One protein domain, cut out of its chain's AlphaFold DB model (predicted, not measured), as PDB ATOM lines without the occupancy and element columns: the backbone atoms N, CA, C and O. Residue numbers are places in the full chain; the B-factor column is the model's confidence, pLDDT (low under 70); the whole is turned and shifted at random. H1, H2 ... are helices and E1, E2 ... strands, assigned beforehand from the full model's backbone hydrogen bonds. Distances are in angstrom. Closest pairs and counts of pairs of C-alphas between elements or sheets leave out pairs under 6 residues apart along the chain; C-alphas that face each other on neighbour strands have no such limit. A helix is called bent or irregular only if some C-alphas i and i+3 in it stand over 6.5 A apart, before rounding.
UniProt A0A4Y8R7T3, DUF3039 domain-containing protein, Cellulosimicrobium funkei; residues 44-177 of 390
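What this domain is: This is residues 44 to 177 of the 390 residues of the protein "DUF3039 domain-containing protein" of Cellulosimicrobium funkei (UniProt A0A4Y8R7T3). A small sheet of three strands, E1, E2 and E3, is the middle slab of three layers, with helices on both its faces: H5 and H6 pack side by side on one face, and H4 packs on the other. Off to one side, beyond the short helix H1 at the E3 edge, the helical hairpin of H2 and H3 reaches away from the sheet. The printed part has 134 residues, with H1 to H5 first, then E1, E2 and E3, then H6. The sheet, in order E1, E2, E3, is antiparallel and a meander, each strand the antiparallel neighbour of the one before. The class is mixed, helices and strands, and the whole is compact, with a radius of gyration of the C-alphas of 15.1 A and spans of 42 by 36 by 29 A.

How they stand to each other: Start at residues 44 to 45, which pair, parallel, with residues 151 to 152 of E3, residues 149 to 157. H1, residues 47 to 50, is on the sheet but over none of its strands, its height of 4.0 A only just above the sheet's level; its closest C-alpha pair with E3 is Ala 49 and Val 153, 5.1 A. H2, residues 58 to 72, only just touches H1, with 3 pairs of C-alphas within 8 A, the closest Leu 50 and Gln 64 at 6.7 A. H3, residues 76 to 84, makes a hairpin with H2: they touch at a shallow tilt of 12 degrees, opposite ways, the C-alphas of Ala 70 and Gln 79 closest at 4.7 A. H2 and H3 are not on the sheet. H4, residues 94 to 104, lies over E1, residues 129 to 132, and E2, residues 139 to 146, at a height of 8.9 A over the sheet. H6, residues 158 to 170, is on the opposite face from H4, at a height of 8.7 A. H5, residues 113 to 119, touches H6 the same way at a shallow tilt of 34 degrees, only just short of steep, with the C-alphas of Ser 115 and Ala 166 closest at 4.4 A. Between E1 and E2, look at N 131 and O 141, 2.9 A; between E2 and E3, at N 142 and O 154, 2.8 A. In H2, H3, H4 and H5 every O i to N i+4 pair is within hydrogen-bond range, in H6 7 of 9 are, and H1 is too short for such a pair.

Where its parts are: Find C-alpha 47 at (249.166, 221.676, 209.286), where H1 begins; it spans 5.1 A. H2 runs 21.1 A, H3 11.9 A, H4 15.1 A and H5 9.8 A. E1 spans 10.3 A, E2 22.6 A and E3 23.9 A. H6 runs 19.3 A to C-alpha 170 at (259.679, 229.307, 195.300); it is irregular, with C-alphas 163 and 166 7.4 A apart.

The domain as a whole: The two C-alphas farthest apart, those of Thr 74 and Gly 106, are 44.5 A apart. The printed part has no cut, and no link is long. The mean pLDDT of the printed part is 88.4; look for values under 70 at residues 122 to 124 and 135 to 137.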
ATOM      1  N   ARG A  44     258.027 217.450 213.784       94.56
ATOM      2  CA  ARG A  44     256.574 217.505 213.560       94.56
ATOM      3  C   ARG A  44     256.216 217.993 212.153       94.56
ATOM      4  O   ARG A  44     257.004 218.714 211.541       94.56
ATOM      5  N   PRO A  45     255.034 217.651 211.618       96.38
ATOM      6  CA  PRO A  45     254.524 218.281 210.411       96.38
ATOM      7  C   PRO A  45     253.905 219.649 210.703       96.38
ATOM      8  O   PRO A  45     253.372 219.901 211.781       96.38
ATOM      9  N   THR A  46     253.930 220.521 209.698       96.06
ATOM     10  CA  THR A  46     252.999 221.658 209.635       96.06
ATOM     11  C   THR A  46     251.584 221.165 209.328       96.06
ATOM     12  O   THR A  46     251.409 220.123 208.693       96.06
ATOM     13  N   LEU A  47     250.560 221.952 209.661       94.44
ATOM     14  CA  LEU A  47     249.166 221.676 209.286       94.44
ATOM     15  C   LEU A  47     248.977 221.550 207.765       94.44
ATOM     16  O   LEU A  47     248.059 220.875 207.302       94.44
ATOM     17  N   LYS A  48     249.832 222.199 206.962       94.12
ATOM     18  CA  LYS A  48     249.837 222.042 205.499       94.12
ATOM     19  C   LYS A  48     250.411 220.694 205.082       94.12
ATOM     20  O   LYS A  48     249.795 220.025 204.261       94.12
ATOM     21  N   ALA A  49     251.549 220.299 205.649       94.94
ATOM     22  CA  ALA A  49     252.160 219.007 205.361       94.94
ATOM     23  C   ALA A  49     251.280 217.844 205.831       94.94
ATOM     24  O   ALA A  49     251.168 216.859 205.110       94.94
ATOM     25  N   LEU A  50     250.593 217.987 206.971       95.06
ATOM     26  CA  LEU A  50     249.670 216.976 207.491       95.06
ATOM     27  C   LEU A  50     248.603 216.577 206.462       95.06
ATOM     28  O   LEU A  50     248.297 215.400 206.349       95.06
ATOM     29  N   LYS A  51     248.093 217.525 205.665       93.06
ATOM     30  CA  LYS A  51     247.094 217.265 204.607       93.06
ATOM     31  C   LYS A  51     247.636 216.487 203.405       93.06
ATOM     32  O   LYS A  51     246.853 216.037 202.580       93.06
ATOM     33  N   ILE A  52     248.956 216.446 203.244       91.75
ATOM     34  CA  ILE A  52     249.637 215.844 202.088       91.75
ATOM     35  C   ILE A  52     250.195 214.464 202.454       91.75
ATOM     36  O   ILE A  52     250.437 213.644 201.571       91.75
ATOM     37  N   LEU A  53     250.414 214.213 203.748       90.56
ATOM     38  CA  LEU A  53     250.845 212.909 204.226       90.56
ATOM     39  C   LEU A  53     249.832 211.826 203.824       90.56
ATOM     40  O   LEU A  53     248.627 212.084 203.868       90.56
ATOM     41  N   PRO A  54     250.309 210.630 203.440       85.12
ATOM     42  CA  PRO A  54     249.422 209.502 203.220       85.12
ATOM     43  C   PRO A  54     248.666 209.160 204.514       85.12
ATOM     44  O   PRO A  54     249.179 209.323 205.621       85.12
ATOM     45  N   ASP A  55     247.418 208.732 204.351       81.94
ATOM     46  CA  ASP A  55     246.475 208.362 205.411       81.94
ATOM     47  C   ASP A  55     246.538 206.864 205.756       81.94
ATOM     48  O   ASP A  55     245.651 206.326 206.417       81.94
ATOM     49  N   ASP A  56     247.598 206.181 205.319       82.12
ATOM     50  CA  ASP A  56     247.851 204.768 205.597       82.12
ATOM     51  C   ASP A  56     248.190 204.512 207.072       82.12
ATOM     52  O   ASP A  56     247.912 203.432 207.595       82.12
ATOM     53  N   GLU A  57     248.732 205.518 207.760       83.75
ATOM     54  CA  GLU A  57     248.999 205.476 209.196       83.75
ATOM     55  C   GLU A  57     247.773 205.931 210.018       83.75
ATOM     56  O   GLU A  57     247.340 207.083 209.888       83.75
ATOM     57  N   PRO A  58     247.242 205.105 210.949       83.06
ATOM     58  CA  PRO A  58     246.013 205.416 211.691       83.06
ATOM     59  C   PRO A  58     246.046 206.747 212.452       83.06
ATOM     60  O   PRO A  58     245.048 207.463 212.500       83.06
ATOM     61  N   LEU A  59     247.196 207.100 213.037       80.62
ATOM     62  CA  LEU A  59     247.356 208.362 213.766       80.62
ATOM     63  C   LEU A  59     247.385 209.574 212.829       80.62
ATOM     64  O   LEU A  59     246.924 210.649 213.208       80.62
ATOM     65  N   VAL A  60     247.897 209.407 211.607       87.31
ATOM     66  CA  VAL A  60     247.876 210.461 210.586       87.31
ATOM     67  C   VAL A  60     246.450 210.658 210.082       87.31
ATOM     68  O   VAL A  60     245.976 211.794 210.079       87.31
ATOM     69  N   ALA A  61     245.739 209.574 209.760       86.56
ATOM     70  CA  ALA A  61     244.338 209.624 209.347       86.56
ATOM     71  C   ALA A  61     243.441 210.268 210.422       86.56
ATOM     72  O   ALA A  61     242.635 211.149 210.119       86.56
ATOM     73  N   ALA A  62     243.629 209.904 211.695       84.75
ATOM     74  CA  ALA A  62     242.908 210.513 212.813       84.75
ATOM     75  C   ALA A  62     243.202 212.019 212.936       84.75
ATOM     76  O   ALA A  62     242.280 212.824 213.055       84.75
ATOM     77  N   ALA A  63     244.471 212.428 212.846       87.56
ATOM     78  CA  ALA A  63     244.842 213.840 212.913       87.56
ATOM     79  C   ALA A  63     244.315 214.652 211.716       87.56
ATOM     80  O   ALA A  63     243.923 215.807 211.876       87.56
ATOM     81  N   GLN A  64     244.270 214.060 210.519       91.31
ATOM     82  CA  GLN A  64     243.651 214.673 209.343       91.31
ATOM     83  C   GLN A  64     242.139 214.836 209.526       91.31
ATOM     84  O   GLN A  64     241.607 215.906 209.233       91.31
ATOM     85  N   HIS A  65     241.457 213.822 210.060       90.50
ATOM     86  CA  HIS A  65     240.031 213.892 210.371       90.50
ATOM     87  C   HIS A  65     239.717 215.009 211.374       90.50
ATOM     88  O   HIS A  65     238.835 215.831 211.126       90.50
ATOM     89  N   GLU A  66     240.477 215.104 212.466       88.31
ATOM     90  CA  GLU A  66     240.328 216.187 213.444       88.31
ATOM     91  C   GLU A  66     240.635 217.561 212.835       88.31
ATOM     92  O   GLU A  66     239.928 218.534 213.101       88.31
ATOM     93  N   LEU A  67     241.618 217.655 211.935       92.56
ATOM     94  CA  LEU A  67     241.875 218.890 211.200       92.56
ATOM     95  C   LEU A  67     240.697 219.285 210.292       92.56
ATOM     96  O   LEU A  67     240.395 220.473 210.182       92.56
ATOM     97  N   GLU A  68     240.021 218.335 209.643       92.75
ATOM     98  CA  GLU A  68     238.809 218.633 208.871       92.75
ATOM     99  C   GLU A  68     237.636 219.032 209.776       92.75
ATOM    100  O   GLU A  68     236.959 220.017 209.478       92.75
ATOM    101  N   ARG A  69     237.446 218.367 210.922       90.81
ATOM    102  CA  ARG A  69     236.449 218.774 211.928       90.81
ATOM    103  C   ARG A  69     236.688 220.197 212.424       90.81
ATOM    104  O   ARG A  69     235.750 220.986 212.492       90.81
ATOM    105  N   ALA A  70     237.940 220.563 212.694       89.81
ATOM    106  CA  ALA A  70     238.301 221.913 213.115       89.81
ATOM    107  C   ALA A  70     237.973 222.978 212.054       89.81
ATOM    108  O   ALA A  70     237.685 224.123 212.397       89.81
ATOM    109  N   LYS A  71     238.013 222.634 210.760       91.12
ATOM    110  CA  LYS A  71     237.594 223.549 209.683       91.12
ATOM    111  C   LYS A  71     236.080 223.675 209.559       91.12
ATOM    112  O   LYS A  71     235.613 224.692 209.060       91.12
ATOM    113  N   GLN A  72     235.345 222.633 209.936       92.94
ATOM    114  CA  GLN A  72     233.883 222.592 209.879       92.94
ATOM    115  C   GLN A  72     233.223 223.206 211.120       92.94
ATOM    116  O   GLN A  72     232.030 223.501 211.083       92.94
ATOM    117  N   ALA A  73     233.979 223.402 212.205       90.50
ATOM    118  CA  ALA A  73     233.501 224.057 213.415       90.50
ATOM    119  C   ALA A  73     232.989 225.475 213.116       90.50
ATOM    120  O   ALA A  73     233.641 226.263 212.428       90.50
ATOM    121  N   THR A  74     231.802 225.787 213.637       89.38
ATOM    122  CA  THR A  74     231.110 227.063 213.407       89.38
ATOM    123  C   THR A  74     231.579 228.175 214.337       89.38
ATOM    124  O   THR A  74     231.442 229.349 214.003       89.38
ATOM    125  N   ASP A  75     232.132 227.815 215.494       91.19
ATOM    126  CA  ASP A  75     232.653 228.733 216.498       91.19
ATOM    127  C   ASP A  75     234.162 228.539 216.719       91.19
ATOM    128  O   ASP A  75     234.733 227.458 216.529       91.19
ATOM    129  N   LEU A  76     234.821 229.633 217.107       83.94
ATOM    130  CA  LEU A  76     236.273 229.681 217.266       83.94
ATOM    131  C   LEU A  76     236.763 228.863 218.464       83.94
ATOM    132  O   LEU A  76     237.898 228.389 218.435       83.94
ATOM    133  N   ASP A  77     235.944 228.693 219.499       80.38
ATOM    134  CA  ASP A  77     236.350 227.993 220.717       80.38
ATOM    135  C   ASP A  77     236.383 226.482 220.491       80.38
ATOM    136  O   ASP A  77     237.384 225.839 220.807       80.38
ATOM    137  N   THR A  78     235.384 225.930 219.802       80.44
ATOM    138  CA  THR A  78     235.381 224.541 219.329       80.44
ATOM    139  C   THR A  78     236.530 224.290 218.359       80.44
ATOM    140  O   THR A  78     237.253 223.303 218.498       80.44
ATOM    141  N   GLN A  79     236.763 225.198 217.403       84.19
ATOM    142  CA  GLN A  79     237.903 225.085 216.493       84.19
ATOM    143  C   GLN A  79     239.233 225.031 217.262       84.19
ATOM    144  O   GLN A  79     240.070 224.169 216.989       84.19
ATOM    145  N   ARG A  80     239.431 225.928 218.234       79.88
ATOM    146  CA  ARG A  80     240.633 225.956 219.077       79.88
ATOM    147  C   ARG A  80     240.768 224.695 219.921       79.88
ATOM    148  O   ARG A  80     241.869 224.164 219.989       79.88
ATOM    149  N   ALA A  81     239.682 224.206 220.516       77.44
ATOM    150  CA  ALA A  81     239.688 222.995 221.329       77.44
ATOM    151  C   ALA A  81     240.096 221.759 220.512       77.44
ATOM    152  O   ALA A  81     240.950 220.991 220.952       77.44
ATOM    153  N   ILE A  82     239.558 221.605 219.296       81.75
ATOM    154  CA  ILE A  82     239.931 220.502 218.397       81.75
ATOM    155  C   ILE A  82     241.411 220.606 218.011       81.75
ATOM    156  O   ILE A  82     242.153 219.631 218.122       81.75
ATOM    157  N   LEU A  83     241.868 221.794 217.595       84.31
ATOM    158  CA  LEU A  83     243.263 221.996 217.193       84.31
ATOM    159  C   LEU A  83     244.240 221.787 218.357       84.31
ATOM    160  O   LEU A  83     245.274 221.158 218.159       84.31
ATOM    161  N   ALA A  84     243.902 222.244 219.565       76.94
ATOM    162  CA  ALA A  84     244.704 222.033 220.771       76.94
ATOM    163  C   ALA A  84     244.794 220.549 221.179       76.94
ATOM    164  O   ALA A  84     245.701 220.163 221.916       76.94
ATOM    165  N   GLY A  85     243.883 219.699 220.695       77.25
ATOM    166  CA  GLY A  85     243.946 218.245 220.853       77.25
ATOM    167  C   GLY A  85     244.913 217.542 219.890       77.25
ATOM    168  O   GLY A  85     245.276 216.389 220.132       77.25
ATOM    169  N   LEU A  86     245.368 218.202 218.817       82.81
ATOM    170  CA  LEU A  86     246.242 217.593 217.810       82.81
ATOM    171  C   LEU A  86     247.672 217.406 218.335       82.81
ATOM    172  O   LEU A  86     248.471 218.337 218.332       82.81
ATOM    173  N   ARG A  87     248.040 216.171 218.694       81.69
ATOM    174  CA  ARG A  87     249.398 215.799 219.141       81.69
ATOM    175  C   ARG A  87     250.354 215.579 217.963       81.69
ATOM    176  O   ARG A  87     250.829 214.468 217.723       81.69
ATOM    177  N   LEU A  88     250.652 216.633 217.202       87.81
ATOM    178  CA  LEU A  88     251.412 216.507 215.946       87.81
ATOM    179  C   LEU A  88     252.867 216.059 216.156       87.81
ATOM    180  O   LEU A  88     253.450 215.419 215.279       87.81
ATOM    181  N   GLY A  89     253.453 216.374 217.315       84.94
ATOM    182  CA  GLY A  89     254.800 215.923 217.684       84.94
ATOM    183  C   GLY A  89     254.907 214.414 217.938       84.94
ATOM    184  O   GLY A  89     255.983 213.847 217.754       84.94
ATOM    185  N   GLU A  90     253.802 213.754 218.300       82.69
ATOM    186  CA  GLU A  90     253.754 212.317 218.616       82.69
ATOM    187  C   GLU A  90     253.318 211.447 217.422       82.69
ATOM    188  O   GLU A  90     253.313 210.220 217.524       82.69
ATOM    189  N   LEU A  91     252.991 212.055 216.273       87.50
ATOM    190  CA  LEU A  91     252.556 211.323 215.082       87.50
ATOM    191  C   LEU A  91     253.589 210.277 214.656       87.50
ATOM    192  O   LEU A  91     254.766 210.599 214.448       87.50
ATOM    193  N   LYS A  92     253.129 209.037 214.487       87.50
ATOM    194  CA  LYS A  92     253.905 207.938 213.908       87.50
ATOM    195  C   LYS A  92     253.771 207.995 212.396       87.50
ATOM    196  O   LYS A  92     252.660 207.962 211.876       87.50
ATOM    197  N   HIS A  93     254.898 208.183 211.718       90.19
ATOM    198  CA  HIS A  93     254.945 208.254 210.264       90.19
ATOM    199  C   HIS A  93     256.393 208.061 209.786       90.19
ATOM    200  O   HIS A  93     257.279 208.763 210.290       90.19
ATOM    201  N   PRO A  94     256.654 207.241 208.747       91.81
ATOM    202  CA  PRO A  94     258.013 206.902 208.314       91.81
ATOM    203  C   PRO A  94     258.937 208.099 208.041       91.81
ATOM    204  O   PRO A  94     260.122 208.048 208.354       91.81
ATOM    205  N   LEU A  95     258.414 209.197 207.477       93.69
ATOM    206  CA  LEU A  95     259.205 210.418 207.237       93.69
ATOM    207  C   LEU A  95     259.579 211.159 208.528       93.69
ATOM    208  O   LEU A  95     260.669 211.721 208.614       93.69
ATOM    209  N   LEU A  96     258.675 211.187 209.512       93.62
ATOM    210  CA  LEU A  96     258.940 211.823 210.804       93.62
ATOM    211  C   LEU A  96     259.922 210.963 211.606       93.62
ATOM    212  O   LEU A  96     260.854 211.492 212.203       93.62
ATOM    213  N   ASP A  97     259.761 209.641 211.554       92.00
ATOM    214  CA  ASP A  97     260.618 208.687 212.257       92.00
ATOM    215  C   ASP A  97     262.040 208.629 211.681       92.00
ATOM    216  O   ASP A  97     263.000 208.541 212.447       92.00
ATOM    217  N   ASP A  98     262.209 208.752 210.359       93.81
ATOM    218  CA  ASP A  98     263.537 208.873 209.735       93.81
ATOM    219  C   ASP A  98     264.265 210.130 210.235       93.81
ATOM    220  O   ASP A  98     265.423 210.048 210.647       93.81
ATOM    221  N   ALA A  99     263.566 211.270 210.308       94.38
ATOM    222  CA  ALA A  99     264.121 212.501 210.865       94.38
ATOM    223  C   ALA A  99     264.516 212.331 212.342       94.38
ATOM    224  O   ALA A  99     265.653 212.629 212.705       94.38
ATOM    225  N   ARG A 100     263.605 211.811 213.180       93.12
ATOM    226  CA  ARG A 100     263.850 211.568 214.615       93.12
ATOM    227  C   ARG A 100     265.068 210.669 214.815       93.12
ATOM    228  O   ARG A 100     265.997 211.058 215.512       93.12
ATOM    229  N   THR A 101     265.127 209.547 214.100       92.38
ATOM    230  CA  THR A 101     266.227 208.574 214.190       92.38
ATOM    231  C   THR A 101     267.585 209.190 213.841       92.38
ATOM    232  O   THR A 101     268.596 208.870 214.468       92.38
ATOM    233  N   ILE A 102     267.645 210.041 212.810       93.00
ATOM    234  CA  ILE A 102     268.889 210.719 212.414       93.00
ATOM    235  C   ILE A 102     269.328 211.696 213.509       93.00
ATOM    236  O   ILE A 102     270.497 211.701 213.896       93.00
ATOM    237  N   LEU A 103     268.390 212.496 214.017       92.88
ATOM    238  CA  LEU A 103     268.665 213.548 214.991       92.88
ATOM    239  C   LEU A 103     269.017 212.980 216.378       92.88
ATOM    240  O   LEU A 103     269.936 213.477 217.025       92.88
ATOM    241  N   GLU A 104     268.362 211.901 216.811       90.62
ATOM    242  CA  GLU A 104     268.668 211.171 218.054       90.62
ATOM    243  C   GLU A 104     270.095 210.609 218.064       90.62
ATOM    244  O   GLU A 104     270.753 210.582 219.101       90.62
ATOM    245  N   LYS A 105     270.621 210.227 216.894       90.94
ATOM    246  CA  LYS A 105     272.016 209.785 216.725       90.94
ATOM    247  C   LYS A 105     273.015 210.946 216.644       90.94
ATOM    248  O   LYS A 105     274.187 210.722 216.354       90.94
ATOM    249  N   GLY A 106     272.564 212.183 216.860       89.25
ATOM    250  CA  GLY A 106     273.371 213.396 216.727       89.25
ATOM    251  C   GLY A 106     273.664 213.800 215.280       89.25
ATOM    252  O   GLY A 106     274.518 214.656 215.053       89.25
ATOM    253  N   GLY A 107     272.990 213.183 214.305       91.00
ATOM    254  CA  GLY A 107     273.105 213.519 212.890       91.00
ATOM    255  C   GLY A 107     272.185 214.667 212.476       91.00
ATOM    256  O   GLY A 107     271.391 215.179 213.260       91.00
ATOM    257  N   VAL A 108     272.274 215.050 211.204       92.06
ATOM    258  CA  VAL A 108     271.373 216.003 210.545       92.06
ATOM    259  C   VAL A 108     270.958 215.391 209.204       92.06
ATOM    260  O   VAL A 108     271.832 214.828 208.540       92.06
ATOM    261  N   PRO A 109     269.677 215.458 208.787       93.19
ATOM    262  CA  PRO A 109     269.273 214.877 207.509       93.19
ATOM    263  C   PRO A 109     269.966 215.557 206.316       93.19
ATOM    264  O   PRO A 109     270.392 216.714 206.399       93.19
ATOM    265  N   ASP A 110     270.079 214.838 205.199       93.31
ATOM    266  CA  ASP A 110     270.819 215.298 204.018       93.31
ATOM    267  C   ASP A 110     270.241 216.606 203.465       93.31
ATOM    268  O   ASP A 110     269.027 216.772 203.350       93.31
ATOM    269  N   VAL A 111     271.102 217.543 203.061       95.31
ATOM    270  CA  VAL A 111     270.653 218.804 202.456       95.31
ATOM    271  C   VAL A 111     270.127 218.561 201.041       95.31
ATOM    272  O   VAL A 111     270.856 218.100 200.164       95.31
ATOM    273  N   HIS A 112     268.890 218.981 200.771       93.88
ATOM    274  CA  HIS A 112     268.337 218.994 199.421       93.88
ATOM    275  C   HIS A 112     268.697 220.312 198.723       93.88
ATOM    276  O   HIS A 112     268.053 221.350 198.923       93.88
ATOM    277  N   ALA A 113     269.756 220.291 197.910       92.12
ATOM    278  CA  ALA A 113     270.377 221.495 197.353       92.12
ATOM    279  C   ALA A 113     269.422 222.364 196.511       92.12
ATOM    280  O   ALA A 113     269.413 223.589 196.653       92.12
ATOM    281  N   SER A 114     268.590 221.755 195.657       89.38
ATOM    282  CA  SER A 114     267.664 222.495 194.787       89.38
ATOM    283  C   SER A 114     266.554 223.187 195.584       89.38
ATOM    284  O   SER A 114     266.285 224.369 195.360       89.38
ATOM    285  N   SER A 115     265.977 222.494 196.571       91.75
ATOM    286  CA  SER A 115     264.992 223.078 197.491       91.75
ATOM    287  C   SER A 115     265.615 224.162 198.364       91.75
ATOM    288  O   SER A 115     265.017 225.216 198.521       91.75
ATOM    289  N   SER A 116     266.834 223.956 198.868       91.88
ATOM    290  CA  SER A 116     267.545 224.948 199.688       91.88
ATOM    291  C   SER A 116     267.836 226.233 198.910       91.88
ATOM    292  O   SER A 116     267.658 227.339 199.424       91.88
ATOM    293  N   LYS A 117     268.227 226.104 197.635       90.44
ATOM    294  CA  LYS A 117     268.414 227.248 196.736       90.44
ATOM    295  C   LYS A 117     267.098 227.983 196.470       90.44
ATOM    296  O   LYS A 117     267.102 229.206 196.425       90.44
ATOM    297  N   ALA A 118     265.994 227.256 196.298       89.25
ATOM    298  CA  ALA A 118     264.671 227.839 196.075       89.25
ATOM    299  C   ALA A 118     264.063 228.479 197.337       89.25
ATOM    300  O   ALA A 118     263.349 229.471 197.234       89.25
ATOM    301  N   ALA A 119     264.353 227.922 198.513       86.19
ATOM    302  CA  ALA A 119     263.877 228.386 199.813       86.19
ATOM    303  C   ALA A 119     264.640 229.612 200.337       86.19
ATOM    304  O   ALA A 119     264.140 230.330 201.203       86.19
ATOM    305  N   SER A 120     265.855 229.850 199.837       81.75
ATOM    306  CA  SER A 120     266.701 230.960 200.271       81.75
ATOM    307  C   SER A 120     266.386 232.241 199.499       81.75
ATOM    308  O   SER A 120     266.504 232.293 198.275       81.75
ATOM    309  N   THR A 121     266.050 233.311 200.219       70.25
ATOM    310  CA  THR A 121     265.938 234.669 199.670       70.25
ATOM    311  C   THR A 121     267.200 235.480 199.983       70.25
ATOM    312  O   THR A 121     268.090 235.030 200.706       70.25
ATOM    313  N   LYS A 122     267.306 236.704 199.442       56.78
ATOM    314  CA  LYS A 122     268.436 237.606 199.743       56.78
ATOM    315  C   LYS A 122     268.526 237.979 201.230       56.78
ATOM    316  O   LYS A 122     269.615 238.297 201.691       56.78
ATOM    317  N   THR A 123     267.408 237.951 201.954       53.12
ATOM    318  CA  THR A 123     267.288 238.396 203.351       53.12
ATOM    319  C   THR A 123     267.169 237.251 204.357       53.12
ATOM    320  O   THR A 123     267.465 237.461 205.526       53.12
ATOM    321  N   ALA A 124     266.796 236.042 203.926       66.00
ATOM    322  CA  ALA A 124     266.723 234.865 204.789       66.00
ATOM    323  C   ALA A 124     267.212 233.614 204.045       66.00
ATOM    324  O   ALA A 124     266.621 233.198 203.047       66.00
ATOM    325  N   ARG A 125     268.288 232.993 204.542       71.69
ATOM    326  CA  ARG A 125     268.745 231.679 204.069       71.69
ATOM    327  C   ARG A 125     268.074 230.599 204.901       71.69
ATOM    328  O   ARG A 125     268.186 230.616 206.122       71.69
ATOM    329  N   ARG A 126     267.398 229.664 204.237       85.62
ATOM    330  CA  ARG A 126     266.759 228.516 204.883       85.62
ATOM    331  C   ARG A 126     267.214 227.245 204.182       85.62
ATOM    332  O   ARG A 126     267.036 227.100 202.972       85.62
ATOM    333  N   THR A 127     267.828 226.353 204.947       92.62
ATOM    334  CA  THR A 127     268.281 225.052 204.454       92.62
ATOM    335  C   THR A 127     267.120 224.074 204.505       92.62
ATOM    336  O   THR A 127     266.428 223.971 205.517       92.62
ATOM    337  N   VAL A 128     266.903 223.371 203.398       94.50
ATOM    338  CA  VAL A 128     265.907 222.310 203.295       94.50
ATOM    339  C   VAL A 128     266.633 220.979 203.328       94.50
ATOM    340  O   VAL A 128     267.538 220.748 202.524       94.50
ATOM    341  N   HIS A 129     266.205 220.105 204.225       96.62
ATOM    342  CA  HIS A 129     266.749 218.769 204.379       96.62
ATOM    343  C   HIS A 129     265.748 217.719 203.894       96.62
ATOM    344  O   HIS A 129     264.537 217.933 203.947       96.62
ATOM    345  N   GLU A 130     266.248 216.597 203.395       96.00
ATOM    346  CA  GLU A 130     265.451 215.487 202.889       96.00
ATOM    347  C   GLU A 130     265.378 214.359 203.917       96.00
ATOM    348  O   GLU A 130     266.390 213.959 204.492       96.00
ATOM    349  N   VAL A 131     264.177 213.818 204.103       95.44
ATOM    350  CA  VAL A 131     263.908 212.616 204.905       95.44
ATOM    351  C   VAL A 131     263.186 211.583 204.052       95.44
ATOM    352  O   VAL A 131     262.521 211.923 203.064       95.44
ATOM    353  N   ARG A 132     263.346 210.301 204.385       93.94
ATOM    354  CA  ARG A 132     262.995 209.195 203.485       93.94
ATOM    355  C   ARG A 132     262.181 208.125 204.198       93.94
ATOM    356  O   ARG A 132     262.614 207.570 205.200       93.94
ATOM    357  N   ALA A 133     261.048 207.747 203.610       90.00
ATOM    358  CA  ALA A 133     260.348 206.543 204.030       90.00
ATOM    359  C   ALA A 133     261.152 205.328 203.542       90.00
ATOM    360  O   ALA A 133     261.358 205.158 202.337       90.00
ATOM    361  N   ARG A 134     261.657 204.518 204.481       79.81
ATOM    362  CA  ARG A 134     262.462 203.316 204.184       79.81
ATOM    363  C   ARG A 134     261.608 202.079 203.911       79.81
ATOM    364  O   ARG A 134     262.109 201.095 203.379       79.81
ATOM    365  N   THR A 135     260.330 202.149 204.259       69.88
ATOM    366  CA  THR A 135     259.311 201.120 204.064       69.88
ATOM    367  C   THR A 135     258.165 201.704 203.229       69.88
ATOM    368  O   THR A 135     257.871 202.897 203.311       69.88
ATOM    369  N   GLY A 136     257.535 200.888 202.378       65.38
ATOM    370  CA  GLY A 136     256.375 201.303 201.577       65.38
ATOM    371  C   GLY A 136     256.696 202.092 200.294       65.38
ATOM    372  O   GLY A 136     257.716 201.872 199.643       65.38
ATOM    373  N   ALA A 137     255.787 202.993 199.899       63.00
ATOM    374  CA  ALA A 137     255.668 203.590 198.555       63.00
ATOM    375  C   ALA A 137     256.755 204.618 198.136       63.00
ATOM    376  O   ALA A 137     256.518 205.422 197.228       63.00
ATOM    377  N   ALA A 138     257.945 204.569 198.750       83.81
ATOM    378  CA  ALA A 138     259.097 205.440 198.491       83.81
ATOM    379  C   ALA A 138     258.775 206.945 198.594       83.81
ATOM    380  O   ALA A 138     259.028 207.728 197.677       83.81
ATOM    381  N   TRP A 139     258.208 207.362 199.724       92.31
ATOM    382  CA  TRP A 139     257.965 208.777 200.011       92.31
ATOM    383  C   TRP A 139     259.252 209.531 200.373       92.31
ATOM    384  O   TRP A 139     260.208 208.975 200.935       92.31
ATOM    385  N   ARG A 140     259.251 210.826 200.056       94.62
ATOM    386  CA  ARG A 140     260.272 211.809 200.420       94.62
ATOM    387  C   ARG A 140     259.619 212.982 201.128       94.62
ATOM    388  O   ARG A 140     258.533 213.415 200.750       94.62
ATOM    389  N   GLY A 141     260.296 213.486 202.147       95.56
ATOM    390  CA  GLY A 141     259.870 214.634 202.930       95.56
ATOM    391  C   GLY A 141     260.911 215.735 202.882       95.56
ATOM    392  O   GLY A 141     262.107 215.460 202.845       95.56
ATOM    393  N   ALA A 142     260.454 216.981 202.899       96.62
ATOM    394  CA  ALA A 142     261.300 218.144 203.084       96.62
ATOM    395  C   ALA A 142     261.102 218.685 204.501       96.62
ATOM    396  O   ALA A 142     259.991 219.094 204.858       96.62
ATOM    397  N   VAL A 143     262.178 218.696 205.285       96.56
ATOM    398  CA  VAL A 143     262.199 219.229 206.647       96.56
ATOM    399  C   VAL A 143     263.062 220.483 206.740       96.56
ATOM    400  O   VAL A 143     264.074 220.613 206.048       96.56
ATOM    401  N   VAL A 144     262.654 221.423 207.587       94.94
ATOM    402  CA  VAL A 144     263.377 222.675 207.855       94.94
ATOM    403  C   VAL A 144     263.505 222.890 209.357       94.94
ATOM    404  O   VAL A 144     262.586 222.563 210.103       94.94
ATOM    405  N   LEU A 145     264.634 223.443 209.796       93.06
ATOM    406  CA  LEU A 145     264.840 223.832 211.190       93.06
ATOM    407  C   LEU A 145     264.425 225.294 211.377       93.06
ATOM    408  O   LEU A 145     264.999 226.186 210.752       93.06
ATOM    409  N   GLU A 146     263.443 225.536 212.239       91.25
ATOM    410  CA  GLU A 146     262.992 226.878 212.617       91.25
ATOM    411  C   GLU A 146     262.635 226.883 214.106       91.25
ATOM    412  O   GLU A 146     261.927 225.991 214.572       91.25
ATOM    413  N   ASP A 147     263.167 227.858 214.851       88.44
ATOM    414  CA  ASP A 147     262.954 228.028 216.297       88.44
ATOM    415  C   ASP A 147     263.255 226.763 217.130       88.44
ATOM    416  O   ASP A 147     262.560 226.437 218.085       88.44
ATOM    417  N   GLY A 148     264.295 226.013 216.744       88.50
ATOM    418  CA  GLY A 148     264.707 224.778 217.428       88.50
ATOM    419  C   GLY A 148     263.863 223.540 217.094       88.50
ATOM    420  O   GLY A 148     264.176 222.451 217.572       88.50
ATOM    421  N   VAL A 149     262.846 223.674 216.239       92.31
ATOM    422  CA  VAL A 149     261.939 222.588 215.843       92.31
ATOM    423  C   VAL A 149     262.170 222.196 214.383       92.31
ATOM    424  O   VAL A 149     262.326 223.043 213.500       92.31
ATOM    425  N   TRP A 150     262.183 220.891 214.119       95.12
ATOM    426  CA  TRP A 150     262.264 220.318 212.779       95.12
ATOM    427  C   TRP A 150     260.865 220.132 212.196       95.12
ATOM    428  O   TRP A 150     260.091 219.272 212.621       95.12
ATOM    429  N   TRP A 151     260.554 220.937 211.188       96.31
ATOM    430  CA  TRP A 151     259.241 220.993 210.562       96.31
ATOM    431  C   TRP A 151     259.228 220.249 209.240       96.31
ATOM    432  O   TRP A 151     259.895 220.671 208.296       96.31
ATOM    433  N   LEU A 152     258.413 219.203 209.127       97.19
ATOM    434  CA  LEU A 152     258.028 218.663 207.829       97.19
ATOM    435  C   LEU A 152     257.060 219.647 207.157       97.19
ATOM    436  O   LEU A 152     255.956 219.902 207.646       97.19
ATOM    437  N   VAL A 153     257.493 220.218 206.034       96.38
ATOM    438  CA  VAL A 153     256.757 221.267 205.300       96.38
ATOM    439  C   VAL A 153     256.219 220.788 203.956       96.38
ATOM    440  O   VAL A 153     255.305 221.396 203.406       96.38
ATOM    441  N   PHE A 154     256.766 219.692 203.430       95.75
ATOM    442  CA  PHE A 154     256.356 219.101 202.161       95.75
ATOM    443  C   PHE A 154     256.650 217.602 202.156       95.75
ATOM    444  O   PHE A 154     257.659 217.174 202.715       95.75
ATOM    445  N   ALA A 155     255.795 216.816 201.511       95.00
ATOM    446  CA  ALA A 155     255.995 215.389 201.307       95.00
ATOM    447  C   ALA A 155     255.400 214.976 199.960       95.00
ATOM    448  O   ALA A 155     254.377 215.518 199.557       95.00
ATOM    449  N   GLU A 156     256.051 214.051 199.260       93.88
ATOM    450  CA  GLU A 156     255.589 213.536 197.967       93.88
ATOM    451  C   GLU A 156     256.307 212.211 197.635       93.88
ATOM    452  O   GLU A 156     257.332 211.876 198.240       93.88
ATOM    453  N   ARG A 157     255.804 211.442 196.663       91.69
ATOM    454  CA  ARG A 157     256.511 210.248 196.158       91.69
ATOM    455  C   ARG A 157     257.832 210.632 195.487       91.69
ATOM    456  O   ARG A 157     257.895 211.650 194.805       91.69
ATOM    457  N   HIS A 158     258.862 209.797 195.632       90.12
ATOM    458  CA  HIS A 158     260.249 210.041 195.202       90.12
ATOM    459  C   HIS A 158     260.417 210.825 193.884       90.12
ATOM    460  O   HIS A 158     261.000 211.910 193.895       90.12
ATOM    461  N   ASP A 159     259.872 210.333 192.770       87.50
ATOM    462  CA  ASP A 159     260.063 210.970 191.456       87.50
ATOM    463  C   ASP A 159     259.381 212.345 191.366       87.50
ATOM    464  O   ASP A 159     259.909 213.314 190.808       87.50
ATOM    465  N   ARG A 160     258.187 212.458 191.958       91.12
ATOM    466  CA  ARG A 160     257.442 213.718 192.014       91.12
ATOM    467  C   ARG A 160     258.074 214.705 192.991       91.12
ATOM    468  O   ARG A 160     258.059 215.902 192.723       91.12
ATOM    469  N   PHE A 161     258.687 214.232 194.071       93.00
ATOM    470  CA  PHE A 161     259.388 215.081 195.026       93.00
ATOM    471  C   PHE A 161     260.517 215.860 194.346       93.00
ATOM    472  O   PHE A 161     260.496 217.088 194.367       93.00
ATOM    473  N   HIS A 162     261.444 215.181 193.662       90.00
ATOM    474  CA  HIS A 162     262.583 215.858 193.027       90.00
ATOM    475  C   HIS A 162     262.178 216.794 191.881       90.00
ATOM    476  O   HIS A 162     262.875 217.777 191.623       90.00
ATOM    477  N   SER A 163     261.053 216.524 191.213       90.94
ATOM    478  CA  SER A 163     260.549 217.377 190.132       90.94
ATOM    479  C   SER A 163     259.744 218.585 190.622       90.94
ATOM    480  O   SER A 163     259.733 219.606 189.941       90.94
ATOM    481  N   THR A 164     259.097 218.518 191.793       93.31
ATOM    482  CA  THR A 164     258.153 219.562 192.248       93.31
ATOM    483  C   THR A 164     258.600 220.342 193.482       93.31
ATOM    484  O   THR A 164     258.142 221.470 193.685       93.31
ATOM    485  N   SER A 165     259.512 219.802 194.299       91.56
ATOM    486  CA  SER A 165     259.858 220.401 195.594       91.56
ATOM    487  C   SER A 165     260.419 221.816 195.445       91.56
ATOM    488  O   SER A 165     260.004 222.727 196.157       91.56
ATOM    489  N   ALA A 166     261.323 222.047 194.489       91.75
ATOM    490  CA  ALA A 166     261.926 223.362 194.284       91.75
ATOM    491  C   ALA A 166     260.873 224.429 193.927       91.75
ATOM    492  O   ALA A 166     260.942 225.551 194.423       91.75
ATOM    493  N   ASP A 167     259.872 224.079 193.118       91.25
ATOM    494  CA  ASP A 167     258.791 224.998 192.754       91.25
ATOM    495  C   ASP A 167     257.832 225.265 193.916       91.25
ATOM    496  O   ASP A 167     257.344 226.387 194.059       91.25
ATOM    497  N   PHE A 168     257.611 224.281 194.791       91.38
ATOM    498  CA  PHE A 168     256.905 224.499 196.053       91.38
ATOM    499  C   PHE A 168     257.621 225.554 196.917       91.38
ATOM    500  O   PHE A 168     256.985 226.507 197.374       91.38
ATOM    501  N   PHE A 169     258.948 225.462 197.060       90.88
ATOM    502  CA  PHE A 169     259.731 226.404 197.871       90.88
ATOM    503  C   PHE A 169     259.805 227.824 197.284       90.88
ATOM    504  O   PHE A 169     259.822 228.795 198.045       90.88
ATOM    505  N   LYS A 170     259.737 227.982 195.954       88.12
ATOM    506  CA  LYS A 170     259.679 229.307 195.300       88.12
ATOM    507  C   LYS A 170     258.436 230.120 195.673       88.12
ATOM    508  O   LYS A 170     258.480 231.345 195.620       88.12
ATOM    509  N   LYS A 171     257.328 229.467 196.048       84.25
ATOM    510  CA  LYS A 171     256.060 230.145 196.382       84.25
ATOM    511  C   LYS A 171     256.116 230.929 197.699       84.25
ATOM    512  O   LYS A 171     255.214 231.716 197.961       84.25
ATOM    513  N   GLY A 172     257.122 230.696 198.547       76.94
ATOM    514  CA  GLY A 172     257.347 231.437 199.798       76.94
ATOM    515  C   GLY A 172     256.357 231.169 200.943       76.94
ATOM    516  O   GLY A 172     256.609 231.586 202.066       76.94
ATOM    517  N   THR A 173     255.257 230.446 200.712       83.88
ATOM    518  CA  THR A 173     254.186 230.191 201.702       83.88
ATOM    519  C   THR A 173     254.284 228.818 202.378       83.88
ATOM    520  O   THR A 173     253.272 228.238 202.780       83.88
ATOM    521  N   TRP A 174     255.493 228.275 202.492       89.00
ATOM    522  CA  TRP A 174     255.768 226.922 202.995       89.00
ATOM    523  C   TRP A 174     256.274 226.883 204.440       89.00
ATOM    524  O   TRP A 174     256.298 225.813 205.041       89.00
ATOM    525  N   ALA A 175     256.703 228.023 204.983       89.75
ATOM    526  CA  ALA A 175     257.173 228.119 206.358       89.75
ATOM    527  C   ALA A 175     256.067 227.725 207.359       89.75
ATOM    528  O   ALA A 175     254.884 227.943 207.055       89.75
ATOM    529  N   PRO A 176     256.431 227.193 208.541       93.50
ATOM    530  CA  PRO A 176     255.505 227.054 209.659       93.50
ATOM    531  C   PRO A 176     254.805 228.386 209.939       93.50
ATOM    532  O   PRO A 176     255.446 229.436 209.997       93.50
ATOM    533  N   SER A 177     253.483 228.349 210.067       93.06
ATOM    534  CA  SER A 177     252.679 229.514 210.431       93.06
ATOM    535  C   SER A 177     252.735 229.788 211.936       93.06
ATOM    536  O   SER A 177     253.122 228.920 212.716       93.06
TER     537      SER A 177